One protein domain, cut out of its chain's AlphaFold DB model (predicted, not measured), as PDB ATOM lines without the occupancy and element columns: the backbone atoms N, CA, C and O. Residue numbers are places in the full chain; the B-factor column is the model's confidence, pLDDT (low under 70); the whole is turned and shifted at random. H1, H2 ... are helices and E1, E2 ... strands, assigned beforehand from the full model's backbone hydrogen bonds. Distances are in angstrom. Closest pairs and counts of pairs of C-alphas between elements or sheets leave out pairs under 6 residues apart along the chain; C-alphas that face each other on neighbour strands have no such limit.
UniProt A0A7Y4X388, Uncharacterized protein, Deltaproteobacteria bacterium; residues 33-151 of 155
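What this domain is: This is residues 33 to 151 of the 155 residues of an uncharacterized protein of Deltaproteobacteria bacterium (UniProt A0A7Y4X388). A strongly twisted, curled sheet of five strands is sandwiched between two long helices, H1 along one face and H3 across the other, while the little helix H2 only grazes the sheet. The printed part has 119 residues, with three named helices and five named strands in the order H1 E1 H2 E2 E3 E4 H3 E5. The mixed sheet runs E1 E2 E3 E4 E5, with E1 beside E2 and E4 beside E5 parallel and the other neighbours antiparallel. The class is mixed, helices and strands; the whole is compact, with a radius of gyration of the C-alphas of 14.1 A and spans of 46 by 32 by 26 A.

Where its parts are: Find C-alpha 33 at (5.981, 16.976, -34.238); from there H1, residues 33 to 56, runs 34.8 A to C-alpha 56 at (-4.553, 38.398, -59.587). Next come E1, residues 60 to 62, 6.8 A, and H2, residues 68 to 72, 6.1 A. E2, residues 77 to 84, covers 19.4 A and bends by 67 degrees at residue 80. E3, residues 88 to 102, covers 24.1 A and bends by 122 degrees at residue 99. E4, residues 105 to 115, covers 30.5 A, and H3, residues 122 to 139, 25.4 A. E5, residues 147 to 150, 9.5 A, ends at C-alpha 150 at (-7.994, 25.302, -50.967).

How they stand to each other: Look first at the meander E2 E3 E4, each strand the antiparallel neighbour of the one before, in two hairpins: N 78 and O 95 are 2.9 A apart, N 98 and O 108 2.8 A, within hydrogen-bond range. At the edge strands E1 and E5, N 79 of E2 and O 61 of E1 are within hydrogen-bond range at 2.8 A, and N 149 of E5 and O 113 of E4 are within hydrogen-bond range at 2.8 A. E1, H2, E2 and E4, H3, E5 are strand-helix-strand units, parallel neighbour strands with a helix between, each with a right-handed crossover. H1 and H3 lie on opposite faces, making three layers, helices on both faces of a sheet. H1 has a height over the sheet of 7.7 A and runs along the strands, at 26 degrees to E3 on the local plane; C-alphas 46 and 114 are its closest to E4, 5.7 A. H3, at a height of 8.1 A, runs across the strands over E3 and E4, at 65 degrees to E3 on the local plane; C-alphas 111 and 132 are the closest of E4 and H3, 6.0 A. H1 and H3 are apart. H2 and H3 are close but not clearly touching, C-alphas 68 and 138 being the closest at 6.3 A. Every O i to N i+4 pair is within hydrogen-bond range in H1 and H2, and 13 of 14 in H3.

The domain as a whole: The two C-alphas farthest apart are those of Ala 33 and Asp 106, 47.1 A. The printed part has no cut and no long link. Its mean pLDDT is 90.1; residues 118 and 151 are under 70.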
ATOM      1  N   ALA A  33       5.496  16.909 -32.855       90.81
ATOM      2  CA  ALA A  33       5.981  16.976 -34.238       90.81
ATOM      3  C   ALA A  33       4.827  17.132 -35.247       90.81
ATOM      4  O   ALA A  33       4.952  17.844 -36.239       90.81
ATOM      5  N   TYR A  34       3.671  16.525 -34.955       85.19
ATOM      6  CA  TYR A  34       2.466  16.670 -35.766       85.19
ATOM      7  C   TYR A  34       1.910  18.101 -35.755       85.19
ATOM      8  O   TYR A  34       1.529  18.618 -36.802       85.19
ATOM      9  N   GLU A  35       1.875  18.768 -34.599       85.69
ATOM     10  CA  GLU A  35       1.421  20.161 -34.506       85.69
ATOM     11  C   GLU A  35       2.344  21.123 -35.249       85.69
ATOM     12  O   GLU A  35       1.855  22.048 -35.897       85.69
ATOM     13  N   VAL A  36       3.657  20.893 -35.177       90.31
ATOM     14  CA  VAL A  36       4.648  21.673 -35.929       90.31
ATOM     15  C   VAL A  36       4.421  21.497 -37.430       90.31
ATOM     16  O   VAL A  36       4.180  22.485 -38.121       90.31
ATOM     17  N   LEU A  37       4.363  20.251 -37.909       89.56
ATOM     18  CA  LEU A  37       4.121  19.947 -39.321       89.56
ATOM     19  C   LEU A  37       2.804  20.556 -39.829       89.56
ATOM     20  O   LEU A  37       2.750  21.126 -40.916       89.56
ATOM     21  N   ARG A  38       1.722  20.466 -39.044       84.62
ATOM     22  CA  ARG A  38       0.438  21.081 -39.412       84.62
ATOM     23  C   ARG A  38       0.539  22.598 -39.544       84.62
ATOM     24  O   ARG A  38      -0.007  23.149 -40.497       84.62
ATOM     25  N   ALA A  39       1.216  23.263 -38.610       85.69
ATOM     26  CA  ALA A  39       1.399  24.710 -38.658       85.69
ATOM     27  C   ALA A  39       2.222  25.139 -39.884       85.69
ATOM     28  O   ALA A  39       1.873  26.124 -40.534       85.69
ATOM     29  N   GLU A  40       3.259  24.377 -40.238       90.56
ATOM     30  CA  GLU A  40       4.078  24.612 -41.434       90.56
ATOM     31  C   GLU A  40       3.267  24.457 -42.724       90.56
ATOM     32  O   GLU A  40       3.275  25.354 -43.568       90.56
ATOM     33  N   LEU A  41       2.510  23.362 -42.861       88.56
ATOM     34  CA  LEU A  41       1.651  23.125 -44.026       88.56
ATOM     35  C   LEU A  41       0.596  24.223 -44.182       88.56
ATOM     36  O   LEU A  41       0.401  24.755 -45.278       88.56
ATOM     37  N   GLN A  42      -0.054  24.602 -43.081       85.94
ATOM     38  CA  GLN A  42      -1.036  25.679 -43.075       85.94
ATOM     39  C   GLN A  42      -0.398  27.029 -43.440       85.94
ATOM     40  O   GLN A  42      -0.969  27.793 -44.219       85.94
ATOM     41  N   GLY A  43       0.799  27.315 -42.921       88.38
ATOM     42  CA  GLY A  43       1.576  28.503 -43.273       88.38
ATOM     43  C   GLY A  43       1.916  28.552 -44.763       88.38
ATOM     44  O   GLY A  43       1.646  29.556 -45.420       88.38
ATOM     45  N   ALA A  44       2.418  27.450 -45.326       89.94
ATOM     46  CA  ALA A  44       2.760  27.355 -46.743       89.94
ATOM     47  C   ALA A  44       1.541  27.578 -47.654       89.94
ATOM     48  O   ALA A  44       1.629  28.282 -48.661       89.94
ATOM     49  N   VAL A  45       0.387  27.013 -47.291       89.38
ATOM     50  CA  VAL A  45      -0.870  27.196 -48.031       89.38
ATOM     51  C   VAL A  45      -1.347  28.644 -47.980       89.38
ATOM     52  O   VAL A  45      -1.722  29.190 -49.020       89.38
ATOM     53  N   ARG A  46      -1.291  29.285 -46.806       89.94
ATOM     54  CA  ARG A  46      -1.626  30.708 -46.658       89.94
ATOM     55  C   ARG A  46      -0.718  31.579 -47.521       89.94
ATOM     56  O   ARG A  46      -1.241  32.363 -48.307       89.94
ATOM     57  N   CYS A  47       0.604  31.400 -47.444       89.00
ATOM     58  CA  CYS A  47       1.561  32.169 -48.247       89.00
ATOM     59  C   CYS A  47       1.263  32.057 -49.747       89.00
ATOM     60  O   CYS A  47       1.067  33.075 -50.405       89.00
ATOM     61  N   ARG A  48       1.107  30.832 -50.271       90.25
ATOM     62  CA  ARG A  48       0.792  30.611 -51.694       90.25
ATOM     63  C   ARG A  48      -0.532  31.251 -52.109       90.25
ATOM     64  O   ARG A  48      -0.637  31.817 -53.197       90.25
ATOM     65  N   ALA A  49      -1.561  31.153 -51.268       88.75
ATOM     66  CA  ALA A  49      -2.860  31.756 -51.552       88.75
ATOM     67  C   ALA A  49      -2.780  33.290 -51.584       88.75
ATOM     68  O   ALA A  49      -3.315  33.913 -52.502       88.75
ATOM     69  N   ILE A  50      -2.074  33.890 -50.622       88.81
ATOM     70  CA  ILE A  50      -1.856  35.337 -50.531       88.81
ATOM     71  C   ILE A  50      -1.066  35.849 -51.732       88.81
ATOM     72  O   ILE A  50      -1.482  36.828 -52.350       88.81
ATOM     73  N   GLU A  51       0.026  35.180 -52.102       88.88
ATOM     74  CA  GLU A  51       0.831  35.521 -53.282       88.88
ATOM     75  C   GLU A  51      -0.027  35.487 -54.547       88.88
ATOM     76  O   GLU A  51      -0.078  36.456 -55.305       88.88
ATOM     77  N   ARG A  52      -0.790  34.406 -54.739       88.88
ATOM     78  CA  ARG A  52      -1.665  34.251 -55.902       88.88
ATOM     79  C   ARG A  52      -2.734  35.339 -55.976       88.88
ATOM     80  O   ARG A  52      -2.987  35.865 -57.055       88.88
ATOM     81  N   ILE A  53      -3.379  35.675 -54.858       87.50
ATOM     82  CA  ILE A  53      -4.405  36.727 -54.836       87.50
ATOM     83  C   ILE A  53      -3.775  38.094 -55.091       87.50
ATOM     84  O   ILE A  53      -4.326  38.856 -55.878       87.50
ATOM     85  N   SER A  54      -2.616  38.375 -54.495       85.88
ATOM     86  CA  SER A  54      -1.885  39.631 -54.702       85.88
ATOM     87  C   SER A  54      -1.529  39.858 -56.174       85.88
ATOM     88  O   SER A  54      -1.611  40.982 -56.655       85.88
ATOM     89  N   VAL A  55      -1.200  38.795 -56.918       87.00
ATOM     90  CA  VAL A  55      -0.930  38.875 -58.367       87.00
ATOM     91  C   VAL A  55      -2.213  39.065 -59.185       87.00
ATOM     92  O   VAL A  55      -2.222  39.814 -60.160       87.00
ATOM     93  N   LEU A  56      -3.302  38.386 -58.817       86.06
ATOM     94  CA  LEU A  56      -4.553  38.398 -59.587       86.06
ATOM     95  C   LEU A  56      -5.444  39.616 -59.310       86.06
ATOM     96  O   LEU A  56      -6.348  39.895 -60.096       86.06
ATOM     97  N   GLN A  57      -5.254  40.297 -58.182       86.38
ATOM     98  CA  GLN A  57      -6.118  41.376 -57.717       86.38
ATOM     99  C   GLN A  57      -5.292  42.640 -57.479       86.38
ATOM    100  O   GLN A  57      -4.599  42.773 -56.472       86.38
ATOM    101  N   GLN A  58      -5.421  43.595 -58.401       78.31
ATOM    102  CA  GLN A  58      -4.701  44.872 -58.353       78.31
ATOM    103  C   GLN A  58      -5.122  45.759 -57.170       78.31
ATOM    104  O   GLN A  58      -4.346  46.598 -56.724       78.31
ATOM    105  N   ASP A  59      -6.335  45.566 -56.641       88.62
ATOM    106  CA  ASP A  59      -6.885  46.359 -55.538       88.62
ATOM    107  C   ASP A  59      -6.924  45.563 -54.223       88.62
ATOM    108  O   ASP A  59      -7.978  45.290 -53.639       88.62
ATOM    109  N   THR A  60      -5.736  45.149 -53.780       90.81
ATOM    110  CA  THR A  60      -5.506  44.415 -52.532       90.81
ATOM    111  C   THR A  60      -4.864  45.300 -51.463       90.81
ATOM    112  O   THR A  60      -4.110  46.225 -51.758       90.81
ATOM    113  N   ALA A  61      -5.155  45.024 -50.191       92.38
ATOM    114  CA  ALA A  61      -4.370  45.532 -49.065       92.38
ATOM    115  C   ALA A  61      -4.058  44.401 -48.084       92.38
ATOM    116  O   ALA A  61      -4.855  43.474 -47.940       92.38
ATOM    117  N   ARG A  62      -2.911  44.487 -47.406       92.88
ATOM    118  CA  ARG A  62      -2.405  43.437 -46.517       92.88
ATOM    119  C   ARG A  62      -1.911  44.008 -45.190       92.88
ATOM    120  O   ARG A  62      -1.513  45.169 -45.155       92.88
ATOM    121  N   ASP A  63      -1.934  43.187 -44.140       91.94
ATOM    122  CA  ASP A  63      -1.285  43.454 -42.849       91.94
ATOM    123  C   ASP A  63      -1.810  44.734 -42.180       91.94
ATOM    124  O   ASP A  63      -1.072  45.530 -41.597       91.94
ATOM    125  N   LEU A  64      -3.123  44.953 -42.284       93.38
ATOM    126  CA  LEU A  64      -3.803  46.095 -41.682       93.38
ATOM    127  C   LEU A  64      -4.632  45.661 -40.468       93.38
ATOM    128  O   LEU A  64      -5.163  44.548 -40.436       93.38
ATOM    129  N   PRO A  65      -4.831  46.551 -39.484       94.25
ATOM    130  CA  PRO A  65      -5.802  46.306 -38.432       94.25
ATOM    131  C   PRO A  65      -7.224  46.298 -39.008       94.25
ATOM    132  O   PRO A  65      -7.587  47.123 -39.861       94.25
ATOM    133  N   LEU A  66      -8.058  45.390 -38.505       93.44
ATOM    134  CA  LEU A  66      -9.477  45.335 -38.814       93.44
ATOM    135  C   LEU A  66     -10.170  46.509 -38.120       93.44
ATOM    136  O   LEU A  66     -10.486  46.465 -36.934       93.44
ATOM    137  N   SER A  67     -10.424  47.574 -38.877       92.81
ATOM    138  CA  SER A  67     -11.136  48.760 -38.401       92.81
ATOM    139  C   SER A  67     -12.200  49.193 -39.405       92.81
ATOM    140  O   SER A  67     -12.113  48.886 -40.595       92.81
ATOM    141  N   LEU A  68     -13.199  49.952 -38.946       92.50
ATOM    142  CA  LEU A  68     -14.208  50.517 -39.844       92.50
ATOM    143  C   LEU A  68     -13.570  51.425 -40.909       92.50
ATOM    144  O   LEU A  68     -14.021  51.440 -42.049       92.50
ATOM    145  N   ALA A  69     -12.493  52.137 -40.559       93.19
ATOM    146  CA  ALA A  69     -11.728  52.946 -41.502       93.19
ATOM    147  C   ALA A  69     -11.053  52.080 -42.578       93.19
ATOM    148  O   ALA A  69     -11.124  52.421 -43.755       93.19
ATOM    149  N   THR A  70     -10.462  50.942 -42.197       93.81
ATOM    150  CA  THR A  70      -9.867  49.974 -43.135       93.81
ATOM    151  C   THR A  70     -10.921  49.431 -44.100       93.81
ATOM    152  O   THR A  70     -10.698  49.439 -45.308       93.81
ATOM    153  N   LEU A  71     -12.091  49.027 -43.590       95.12
ATOM    154  CA  LEU A  71     -13.182  48.488 -44.409       95.12
ATOM    155  C   LEU A  71     -13.777  49.538 -45.361       95.12
ATOM    156  O   LEU A  71     -14.074  49.236 -46.514       95.12
ATOM    157  N   ARG A  72     -13.911  50.793 -44.919       95.12
ATOM    158  CA  ARG A  72     -14.441  51.892 -45.746       95.12
ATOM    159  C   ARG A  72     -13.559  52.260 -46.934       95.12
ATOM    160  O   ARG A  72     -14.069  52.842 -47.883       95.12
ATOM    161  N   ARG A  73     -12.269  51.897 -46.926       93.94
ATOM    162  CA  ARG A  73     -11.394  52.069 -48.101       93.94
ATOM    163  C   ARG A  73     -11.879  51.264 -49.310       93.94
ATOM    164  O   ARG A  73     -11.445  51.552 -50.418       93.94
ATOM    165  N   GLY A  74     -12.747  50.269 -49.108       93.25
ATOM    166  CA  GLY A  74     -13.476  49.606 -50.189       93.25
ATOM    167  C   GLY A  74     -12.615  48.742 -51.107       93.25
ATOM    168  O   GLY A  74     -13.063  48.415 -52.208       93.25
ATOM    169  N   LYS A  75     -11.412  48.359 -50.655       95.00
ATOM    170  CA  LYS A  75     -10.488  47.492 -51.393       95.00
ATOM    171  C   LYS A  75     -11.157  46.175 -51.766       95.00
ATOM    172  O   LYS A  75     -11.836  45.586 -50.919       95.00
ATOM    173  N   ALA A  76     -10.962  45.718 -53.002       94.19
ATOM    174  CA  ALA A  76     -11.573  44.489 -53.510       94.19
ATOM    175  C   ALA A  76     -11.234  43.264 -52.643       94.19
ATOM    176  O   ALA A  76     -12.105  42.438 -52.351       94.19
ATOM    177  N   PHE A  77      -9.984  43.184 -52.182       94.75
ATOM    178  CA  PHE A  77      -9.515  42.152 -51.265       94.75
ATOM    179  C   PHE A  77      -8.673  42.746 -50.138       94.75
ATOM    180  O   PHE A  77      -7.847  43.633 -50.341       94.75
ATOM    181  N   LEU A  78      -8.860  42.213 -48.937       95.25
ATOM    182  CA  LEU A  78      -8.026  42.497 -47.778       95.25
ATOM    183  C   LEU A  78      -7.429  41.173 -47.288       95.25
ATOM    184  O   LEU A  78      -8.170  40.205 -47.158       95.25
ATOM    185  N   LEU A  79      -6.126  41.107 -47.042       94.44
ATOM    186  CA  LEU A  79      -5.402  39.884 -46.667       94.44
ATOM    187  C   LEU A  79      -4.673  40.085 -45.334       94.44
ATOM    188  O   LEU A  79      -4.240  41.196 -45.041       94.44
ATOM    189  N   ASP A  80      -4.544  39.029 -44.529       92.94
ATOM    190  CA  ASP A  80      -3.871  39.072 -43.217       92.94
ATOM    191  C   ASP A  80      -4.327  40.252 -42.335       92.94
ATOM    192  O   ASP A  80      -3.539  41.034 -41.803       92.94
ATOM    193  N   ILE A  81      -5.645  40.413 -42.203       94.06
ATOM    194  CA  ILE A  81      -6.229  41.530 -41.456       94.06
ATOM    195  C   ILE A  81      -6.412  41.131 -39.998       94.06
ATOM    196  O   ILE A  81      -7.047  40.120 -39.700       94.06
ATOM    197  N   THR A  82      -5.897  41.943 -39.078       94.88
ATOM    198  CA  THR A  82      -5.889  41.608 -37.647       94.88
ATOM    199  C   THR A  82      -6.983  42.353 -36.899       94.88
ATOM    200  O   THR A  82      -6.938  43.573 -36.769       94.88
ATOM    201  N   LEU A  83      -7.964  41.630 -36.362       92.88
ATOM    202  CA  LEU A  83      -8.865  42.161 -35.346       92.88
ATOM    203  C   LEU A  83      -8.175  42.102 -33.992       92.88
ATOM    204  O   LEU A  83      -7.894  41.016 -33.493       92.88
ATOM    205  N   GLU A  84      -7.995  43.255 -33.367       91.75
ATOM    206  CA  GLU A  84      -7.464  43.339 -32.016       91.75
ATOM    207  C   GLU A  84      -8.379  44.179 -31.127       91.75
ATOM    208  O   GLU A  84      -8.773  45.290 -31.477       91.75
ATOM    209  N   ASN A  85      -8.732  43.625 -29.970       86.69
ATOM    210  CA  ASN A  85      -9.415  44.323 -28.889       86.69
ATOM    211  C   ASN A  85      -8.908  43.807 -27.528       86.69
ATOM    212  O   ASN A  85      -7.910  43.080 -27.461       86.69
ATOM    213  N   ASP A  86      -9.575  44.190 -26.441       86.25
ATOM    214  CA  ASP A  86      -9.166  43.816 -25.081       86.25
ATOM    215  C   ASP A  86      -9.309  42.315 -24.792       86.25
ATOM    216  O   ASP A  86      -8.584  41.772 -23.962       86.25
ATOM    217  N   GLN A  87     -10.223  41.628 -25.483       86.12
ATOM    218  CA  GLN A  87     -10.566  40.224 -25.238       86.12
ATOM    219  C   GLN A  87      -9.963  39.262 -26.268       86.12
ATOM    220  O   GLN A  87      -9.740  38.096 -25.948       86.12
ATOM    221  N   ALA A  88      -9.702  39.712 -27.495       88.25
ATOM    222  CA  ALA A  88      -9.331  38.859 -28.617       88.25
ATOM    223  C   ALA A  88      -8.290  39.511 -29.539       88.25
ATOM    224  O   ALA A  88      -8.267  40.729 -29.725       88.25
ATOM    225  N   SER A  89      -7.451  38.666 -30.139       92.25
ATOM    226  CA  SER A  89      -6.543  39.014 -31.233       92.25
ATOM    227  C   SER A  89      -6.636  37.930 -32.306       92.25
ATOM    228  O   SER A  89      -6.192  36.798 -32.106       92.25
ATOM    229  N   LEU A  90      -7.300  38.241 -33.418       92.12
ATOM    230  CA  LEU A  90      -7.657  37.284 -34.464       92.12
ATOM    231  C   LEU A  90      -7.187  37.778 -35.826       92.12
ATOM    232  O   LEU A  90      -7.561  38.863 -36.263       92.12
ATOM    233  N   VAL A  91      -6.418  36.940 -36.517       91.75
ATOM    234  CA  VAL A  91      -5.974  37.196 -37.890       91.75
ATOM    235  C   VAL A  91      -6.935  36.526 -38.868       91.75
ATOM    236  O   VAL A  91      -7.157  35.311 -38.811       91.75
ATOM    237  N   PHE A  92      -7.488  37.330 -39.767       92.69
ATOM    238  CA  PHE A  92      -8.307  36.903 -40.891       92.69
ATOM    239  C   PHE A  92      -7.391  36.611 -42.076       92.69
ATOM    240  O   PHE A  92      -6.612  37.474 -42.471       92.69
ATOM    241  N   ASP A  93      -7.517  35.420 -42.667       92.88
ATOM    242  CA  ASP A  93      -6.736  35.047 -43.855       92.88
ATOM    243  C   ASP A  93      -7.036  35.993 -45.024       92.88
ATOM    244  O   ASP A  93      -6.129  36.516 -45.672       92.88
ATOM    245  N   GLY A  94      -8.321  36.273 -45.247       93.25
ATOM    246  CA  GLY A  94      -8.727  37.357 -46.117       93.25
ATOM    247  C   GLY A  94     -10.185  37.764 -45.964       93.25
ATOM    248  O   GLY A  94     -11.000  37.074 -45.353       93.25
ATOM    249  N   LEU A  95     -10.515  38.901 -46.561       95.62
ATOM    250  CA  LEU A  95     -11.856  39.432 -46.721       95.62
ATOM    251  C   LEU A  95     -12.039  39.814 -48.185       95.62
ATOM    252  O   LEU A  95     -11.225  40.547 -48.750       95.62
ATOM    253  N   LYS A  96     -13.124  39.342 -48.792       95.69
ATOM    254  CA  LYS A  96     -13.494  39.701 -50.161       95.69
ATOM    255  C   LYS A  96     -14.653  40.683 -50.128       95.69
ATOM    256  O   LYS A  96     -15.661  40.406 -49.479       95.69
ATOM    257  N   ARG A  97     -14.524  41.801 -50.838       95.94
ATOM    258  CA  ARG A  97     -15.630  42.734 -51.050       95.94
ATOM    259  C   ARG A  97     -16.647  42.123 -52.013       95.94
ATOM    260  O   ARG A  97     -16.282  41.538 -53.031       95.94
ATOM    261  N   VAL A  98     -17.920  42.284 -51.690       96.31
ATOM    262  CA  VAL A  98     -19.058  41.914 -52.531       96.31
ATOM    263  C   VAL A  98     -20.097  43.026 -52.497       96.31
ATOM    264  O   VAL A  98     -20.193  43.773 -51.518       96.31
ATOM    265  N   ASP A  99     -20.880  43.132 -53.561       96.62
ATOM    266  CA  ASP A  99     -21.947  44.121 -53.638       96.62
ATOM    267  C   ASP A  99     -23.080  43.785 -52.664       96.62
ATOM    268  O   ASP A  99     -23.362  42.625 -52.345       96.62
ATOM    269  N   GLY A 100     -23.727  44.827 -52.159       95.31
ATOM    270  CA  GLY A 100     -24.883  44.728 -51.284       95.31
ATOM    271  C   GLY A 100     -24.817  45.710 -50.116       95.31
ATOM    272  O   GLY A 100     -23.741  45.929 -49.556       95.31
ATOM    273  N   PRO A 101     -25.969  46.255 -49.698       95.44
ATOM    274  CA  PRO A 101     -26.033  47.369 -48.761       95.44
ATOM    275  C   PRO A 101     -25.529  46.982 -47.371       95.44
ATOM    276  O   PRO A 101     -25.893  45.927 -46.842       95.44
ATOM    277  N   SER A 102     -24.736  47.858 -46.757       96.19
ATOM    278  CA  SER A 102     -24.233  47.738 -45.387       96.19
ATOM    279  C   SER A 102     -23.892  49.111 -44.787       96.19
ATOM    280  O   SER A 102     -24.062  50.148 -45.424       96.19
ATOM    281  N   ARG A 103     -23.335  49.147 -43.568       94.81
ATOM    282  CA  ARG A 103     -22.795  50.387 -42.962       94.81
ATOM    283  C   ARG A 103     -21.590  50.969 -43.713       94.81
ATOM    284  O   ARG A 103     -21.122  52.053 -43.362       94.81
ATOM    285  N   LEU A 104     -21.056  50.236 -44.688       95.25
ATOM    286  CA  LEU A 104     -19.965  50.668 -45.559       95.25
ATOM    287  C   LEU A 104     -20.466  51.344 -46.850       95.25
ATOM    288  O   LEU A 104     -19.643  51.877 -47.585       95.25
ATOM    289  N   GLY A 105     -21.782  51.344 -47.111       94.38
ATOM    290  CA  GLY A 105     -22.390  51.791 -48.370       94.38
ATOM    291  C   GLY A 105     -22.980  50.612 -49.147       94.38
ATOM    292  O   GLY A 105     -23.525  49.688 -48.546       94.38
ATOM    293  N   ASP A 106     -22.825  50.605 -50.469       96.25
ATOM    294  CA  ASP A 106     -23.422  49.599 -51.366       96.25
ATOM    295  C   ASP A 106     -22.623  48.289 -51.471       96.25
ATOM    296  O   ASP A 106     -22.802  47.501 -52.398       96.25
ATOM    297  N   PHE A 107     -21.722  48.041 -50.524       97.00
ATOM    298  CA  PHE A 107     -20.921  46.824 -50.467       97.00
ATOM    299  C   PHE A 107     -20.744  46.330 -49.034       97.00
ATOM    300  O   PHE A 107     -20.924  47.065 -48.062       97.00
ATOM    301  N   HIS A 108     -20.326  45.077 -48.902       97.06
ATOM    302  CA  HIS A 108     -19.890  44.475 -47.649       97.06
ATOM    303  C   HIS A 108     -18.771  43.468 -47.903       97.06
ATOM    304  O   HIS A 108     -18.453  43.145 -49.046       97.06
ATOM    305  N   TYR A 109     -18.152  42.979 -46.838       97.19
ATOM    306  CA  TYR A 109     -17.125  41.953 -46.917       97.19
ATOM    307  C   TYR A 109     -17.674  40.589 -46.500       97.19
ATOM    308  O   TYR A 109     -18.524  40.483 -45.608       97.19
ATOM    309  N   ILE A 110     -17.140  39.546 -47.131       96.44
ATOM    310  CA  ILE A 110     -17.299  38.146 -46.728       96.44
ATOM    311  C   ILE A 110     -15.939  37.565 -46.316       96.44
ATOM    312  O   ILE A 110     -14.920  37.921 -46.921       96.44
ATOM    313  N   PRO A 111     -15.886  36.684 -45.301       95.81
ATOM    314  CA  PRO A 111     -14.635  36.080 -44.870       95.81
ATOM    315  C   PRO A 111     -14.119  35.062 -45.890       95.81
ATOM    316  O   PRO A 111     -14.884  34.301 -46.491       95.81
ATOM    317  N   VAL A 112     -12.801  35.036 -46.048       93.81
ATOM    318  CA  VAL A 112     -12.053  34.041 -46.811       93.81
ATOM    319  C   VAL A 112     -11.127  33.321 -45.840       93.81
ATOM    320  O   VAL A 112     -10.424  33.969 -45.069       93.81
ATOM    321  N   LEU A 113     -11.138  31.992 -45.867       91.12
ATOM    322  CA  LEU A 113     -10.257  31.147 -45.066       91.12
ATOM    323  C   LEU A 113      -9.416  30.280 -45.995       91.12
ATOM    324  O   LEU A 113      -9.962  29.630 -46.890       91.12
ATOM    325  N   PHE A 114      -8.102  30.259 -45.785       89.50
ATOM    326  CA  PHE A 114      -7.208  29.367 -46.519       89.50
ATOM    327  C   PHE A 114      -6.953  28.132 -45.672       89.50
ATOM    328  O   PHE A 114      -6.674  28.250 -44.482       89.50
ATOM    329  N   SER A 115      -7.073  26.948 -46.263       83.88
ATOM    330  CA  SER A 115      -6.812  25.694 -45.556       83.88
ATOM    331  C   SER A 115      -6.045  24.725 -46.438       83.88
ATOM    332  O   SER A 115      -6.265  24.626 -47.649       83.88
ATOM    333  N   GLU A 116      -5.135  24.012 -45.789       80.38
ATOM    334  CA  GLU A 116      -4.425  22.844 -46.282       80.38
ATOM    335  C   GLU A 116      -5.345  21.646 -46.541       80.38
ATOM    336  O   GLU A 116      -5.069  20.813 -47.410       80.38
ATOM    337  N   SER A 117      -6.456  21.551 -45.810       75.62
ATOM    338  CA  SER A 117      -7.382  20.440 -45.949       75.62
ATOM    339  C   SER A 117      -8.187  20.534 -47.243       75.62
ATOM    340  O   SER A 117      -8.900  21.501 -47.507       75.62
ATOM    341  N   ARG A 118      -8.183  19.443 -48.016       69.31
ATOM    342  CA  ARG A 118      -9.064  19.277 -49.186       69.31
ATOM    343  C   ARG A 118     -10.535  19.094 -48.804       69.31
ATOM    344  O   ARG A 118     -11.403  19.160 -49.670       69.31
ATOM    345  N   ARG A 119     -10.821  18.807 -47.529       76.75
ATOM    346  CA  ARG A 119     -12.177  18.607 -47.012       76.75
ATOM    347  C   ARG A 119     -12.523  19.681 -45.994       76.75
ATOM    348  O   ARG A 119     -11.786  19.928 -45.039       76.75
ATOM    349  N   ILE A 120     -13.711  20.250 -46.164       76.62
ATOM    350  CA  ILE A 120     -14.286  21.206 -45.224       76.62
ATOM    351  C   ILE A 120     -14.752  20.447 -43.979       76.62
ATOM    352  O   ILE A 120     -15.800  19.805 -43.975       76.62
ATOM    353  N   HIS A 121     -13.958  20.506 -42.914       79.69
ATOM    354  CA  HIS A 121     -14.336  19.957 -41.608       79.69
ATOM    355  C   HIS A 121     -15.114  20.976 -40.765       79.69
ATOM    356  O   HIS A 121     -14.978  22.186 -40.957       79.69
ATOM    357  N   LYS A 122     -15.886  20.485 -39.782       83.19
ATOM    358  CA  LYS A 122     -16.651  21.323 -38.838       83.19
ATOM    359  C   LYS A 122     -15.830  22.474 -38.227       83.19
ATOM    360  O   LYS A 122     -16.363  23.579 -38.205       83.19
ATOM    361  N   PRO A 123     -14.559  22.284 -37.809       84.50
ATOM    362  CA  PRO A 123     -13.773  23.377 -37.242       84.50
ATOM    363  C   PRO A 123     -13.558  24.550 -38.207       84.50
ATOM    364  O   PRO A 123     -13.720  25.698 -37.812       84.50
ATOM    365  N   HIS A 124     -13.283  24.277 -39.486       84.56
ATOM    366  CA  HIS A 124     -13.100  25.327 -40.493       84.56
ATOM    367  C   HIS A 124     -14.385  26.126 -40.724       84.56
ATOM    368  O   HIS A 124     -14.336  27.343 -40.871       84.56
ATOM    369  N   ARG A 125     -15.540  25.446 -40.726       87.75
ATOM    370  CA  ARG A 125     -16.844  26.108 -40.848       87.75
ATOM    371  C   ARG A 125     -17.129  26.999 -39.642       87.75
ATOM    372  O   ARG A 125     -17.480  28.152 -39.829       87.75
ATOM    373  N   LEU A 126     -16.896  26.497 -38.429       89.50
ATOM    374  CA  LEU A 126     -17.095  27.272 -37.200       89.50
ATOM    375  C   LEU A 126     -16.167  28.488 -37.121       89.50
ATOM    376  O   LEU A 126     -16.588  29.556 -36.685       89.50
ATOM    377  N   LEU A 127     -14.920  28.353 -37.576       88.69
ATOM    378  CA  LEU A 127     -13.992  29.477 -37.650       88.69
ATOM    379  C   LEU A 127     -14.451  30.524 -38.678       88.69
ATOM    380  O   LEU A 127     -14.394  31.721 -38.406       88.69
ATOM    381  N   LEU A 128     -14.961  30.086 -39.831       90.88
ATOM    382  CA  LEU A 128     -15.540  30.974 -40.838       90.88
ATOM    383  C   LEU A 128     -16.800  31.691 -40.312       90.88
ATOM    384  O   LEU A 128     -16.942  32.896 -40.522       90.88
ATOM    385  N   ASP A 129     -17.664  30.981 -39.582       91.31
ATOM    386  CA  ASP A 129     -18.860  31.535 -38.937       91.31
ATOM    387  C   ASP A 129     -18.487  32.582 -37.875       91.31
ATOM    388  O   ASP A 129     -19.090  33.655 -37.813       91.31
ATOM    389  N   LEU A 130     -17.446  32.321 -37.079       90.94
ATOM    390  CA  LEU A 130     -16.904  33.291 -36.128       90.94
ATOM    391  C   LEU A 130     -16.390  34.548 -36.842       90.94
ATOM    392  O   LEU A 130     -16.721  35.665 -36.440       90.94
ATOM    393  N   CYS A 131     -15.600  34.382 -37.905       91.69
ATOM    394  CA  CYS A 131     -15.118  35.498 -38.714       91.69
ATOM    395  C   CYS A 131     -16.289  36.314 -39.281       91.69
ATOM    396  O   CYS A 131     -16.277  37.543 -39.202       91.69
ATOM    397  N   ALA A 132     -17.326  35.645 -39.797       94.19
ATOM    398  CA  ALA A 132     -18.531  36.293 -40.303       94.19
ATOM    399  C   ALA A 132     -19.259  37.084 -39.207       94.19
ATOM    400  O   ALA A 132     -19.622  38.240 -39.424       94.19
ATOM    401  N   PHE A 133     -19.417  36.499 -38.018       93.69
ATOM    402  CA  PHE A 133     -20.043  37.147 -36.867       93.69
ATOM    403  C   PHE A 133     -19.290  38.409 -36.426       93.69
ATOM    404  O   PHE A 133     -19.895  39.463 -36.218       93.69
ATOM    405  N   LEU A 134     -17.963  38.333 -36.314       92.44
ATOM    406  CA  LEU A 134     -17.132  39.475 -35.926       92.44
ATOM    407  C   LEU A 134     -17.197  40.595 -36.966       92.44
ATOM    408  O   LEU A 134     -17.372  41.764 -36.616       92.44
ATOM    409  N   LEU A 135     -17.139  40.233 -38.247       93.62
ATOM    410  CA  LEU A 135     -17.258  41.171 -39.354       93.62
ATOM    411  C   LEU A 135     -18.636  41.844 -39.388       93.62
ATOM    412  O   LEU A 135     -18.732  43.056 -39.603       93.62
ATOM    413  N   ALA A 136     -19.701  41.091 -39.099       95.06
ATOM    414  CA  ALA A 136     -21.068  41.599 -39.058       95.06
ATOM    415  C   ALA A 136     -21.239  42.750 -38.064       95.06
ATOM    416  O   ALA A 136     -21.932  43.723 -38.364       95.06
ATOM    417  N   ARG A 137     -20.557  42.692 -36.912       92.50
ATOM    418  CA  ARG A 137     -20.582  43.774 -35.914       92.50
ATOM    419  C   ARG A 137     -20.014  45.085 -36.460       92.50
ATOM    420  O   ARG A 137     -20.468  46.154 -36.062       92.50
ATOM    421  N   MET A 138     -19.057  45.009 -37.383       91.31
ATOM    422  CA  MET A 138     -18.395  46.176 -37.963       91.31
ATOM    423  C   MET A 138     -19.175  46.767 -39.136       91.31
ATOM    424  O   MET A 138     -19.436  47.967 -39.160       91.31
ATOM    425  N   GLN A 139     -19.588  45.929 -40.088       94.88
ATOM    426  CA  GLN A 139     -20.302  46.380 -41.287       94.88
ATOM    427  C   GLN A 139     -21.828  46.450 -41.105       94.88
ATOM    428  O   GLN A 139     -22.541  46.883 -42.005       94.88
ATOM    429  N   GLY A 140     -22.352  46.036 -39.946       94.31
ATOM    430  CA  GLY A 140     -23.786  46.037 -39.633       94.31
ATOM    431  C   GLY A 140     -24.614  45.058 -40.467       94.31
ATOM    432  O   GLY A 140     -25.833  45.188 -40.516       94.31
ATOM    433  N   ARG A 141     -23.959  44.105 -41.135       93.00
ATOM    434  CA  ARG A 141     -24.578  43.099 -42.001       93.00
ATOM    435  C   ARG A 141     -23.890  41.759 -41.813       93.00
ATOM    436  O   ARG A 141     -22.673  41.668 -41.976       93.00
ATOM    437  N   MET A 142     -24.685  40.729 -41.542       94.75
ATOM    438  CA  MET A 142     -24.207  39.353 -41.502       94.75
ATOM    439  C   MET A 142     -23.824  38.889 -42.915       94.75
ATOM    440  O   MET A 142     -24.665  38.968 -43.815       94.75
ATOM    441  N   PRO A 143     -22.586  38.419 -43.138       95.25
ATOM    442  CA  PRO A 143     -22.233  37.722 -44.370       95.25
ATOM    443  C   PRO A 143     -23.144  36.506 -44.579       95.25
ATOM    444  O   PRO A 143     -23.297  35.687 -43.676       95.25
ATOM    445  N   SER A 144     -23.746  36.373 -45.762       90.00
ATOM    446  CA  SER A 144     -24.589  35.214 -46.109       90.00
ATOM    447  C   SER A 144     -23.778  33.977 -46.503       90.00
ATOM    448  O   SER A 144     -24.309  32.872 -46.567       90.00
ATOM    449  N   SER A 145     -22.496  34.166 -46.809       91.06
ATOM    450  CA  SER A 145     -21.558  33.119 -47.194       91.06
ATOM    451  C   SER A 145     -20.127  33.546 -46.866       91.06
ATOM    452  O   SER A 145     -19.860  34.702 -46.533       91.06
ATOM    453  N   GLY A 146     -19.195  32.603 -46.977       90.19
ATOM    454  CA  GLY A 146     -17.764  32.879 -47.021       90.19
ATOM    455  C   GLY A 146     -17.064  31.881 -47.932       90.19
ATOM    456  O   GLY A 146     -17.668  30.914 -48.403       90.19
ATOM    457  N   ILE A 147     -15.797  32.151 -48.226       90.81
ATOM    458  CA  ILE A 147     -15.016  31.393 -49.202       90.81
ATOM    459  C   ILE A 147     -13.980  30.550 -48.469       90.81
ATOM    460  O   ILE A 147     -13.255  31.050 -47.614       90.81
ATOM    461  N   MET A 148     -13.868  29.281 -48.854       87.56
ATOM    462  CA  MET A 148     -12.746  28.436 -48.463       87.56
ATOM    463  C   MET A 148     -11.793  28.289 -49.643       87.56
ATOM    464  O   MET A 148     -12.128  27.663 -50.647       87.56
ATOM    465  N   GLY A 149     -10.616  28.899 -49.538       80.38
ATOM    466  CA  GLY A 149      -9.552  28.751 -50.520       80.38
ATOM    467  C   GLY A 149      -8.718  27.518 -50.198       80.38
ATOM    468  O   GLY A 149      -7.952  27.515 -49.238       80.38
ATOM    469  N   ILE A 150      -8.863  26.478 -51.009       71.62
ATOM    470  CA  ILE A 150      -7.994  25.302 -50.967       71.62
ATOM    471  C   ILE A 150      -6.820  25.531 -51.922       71.62
ATOM    472  O   ILE A 150      -7.017  25.732 -53.122       71.62
ATOM    473  N   SER A 151      -5.586  25.528 -51.415       58.34
ATOM    474  CA  SER A 151      -4.424  25.540 -52.309       58.34
ATOM    475  C   SER A 151      -4.183  24.121 -52.815       58.34
ATOM    476  O   SER A 151      -3.927  23.209 -52.032       58.34
TER     477      SER A 151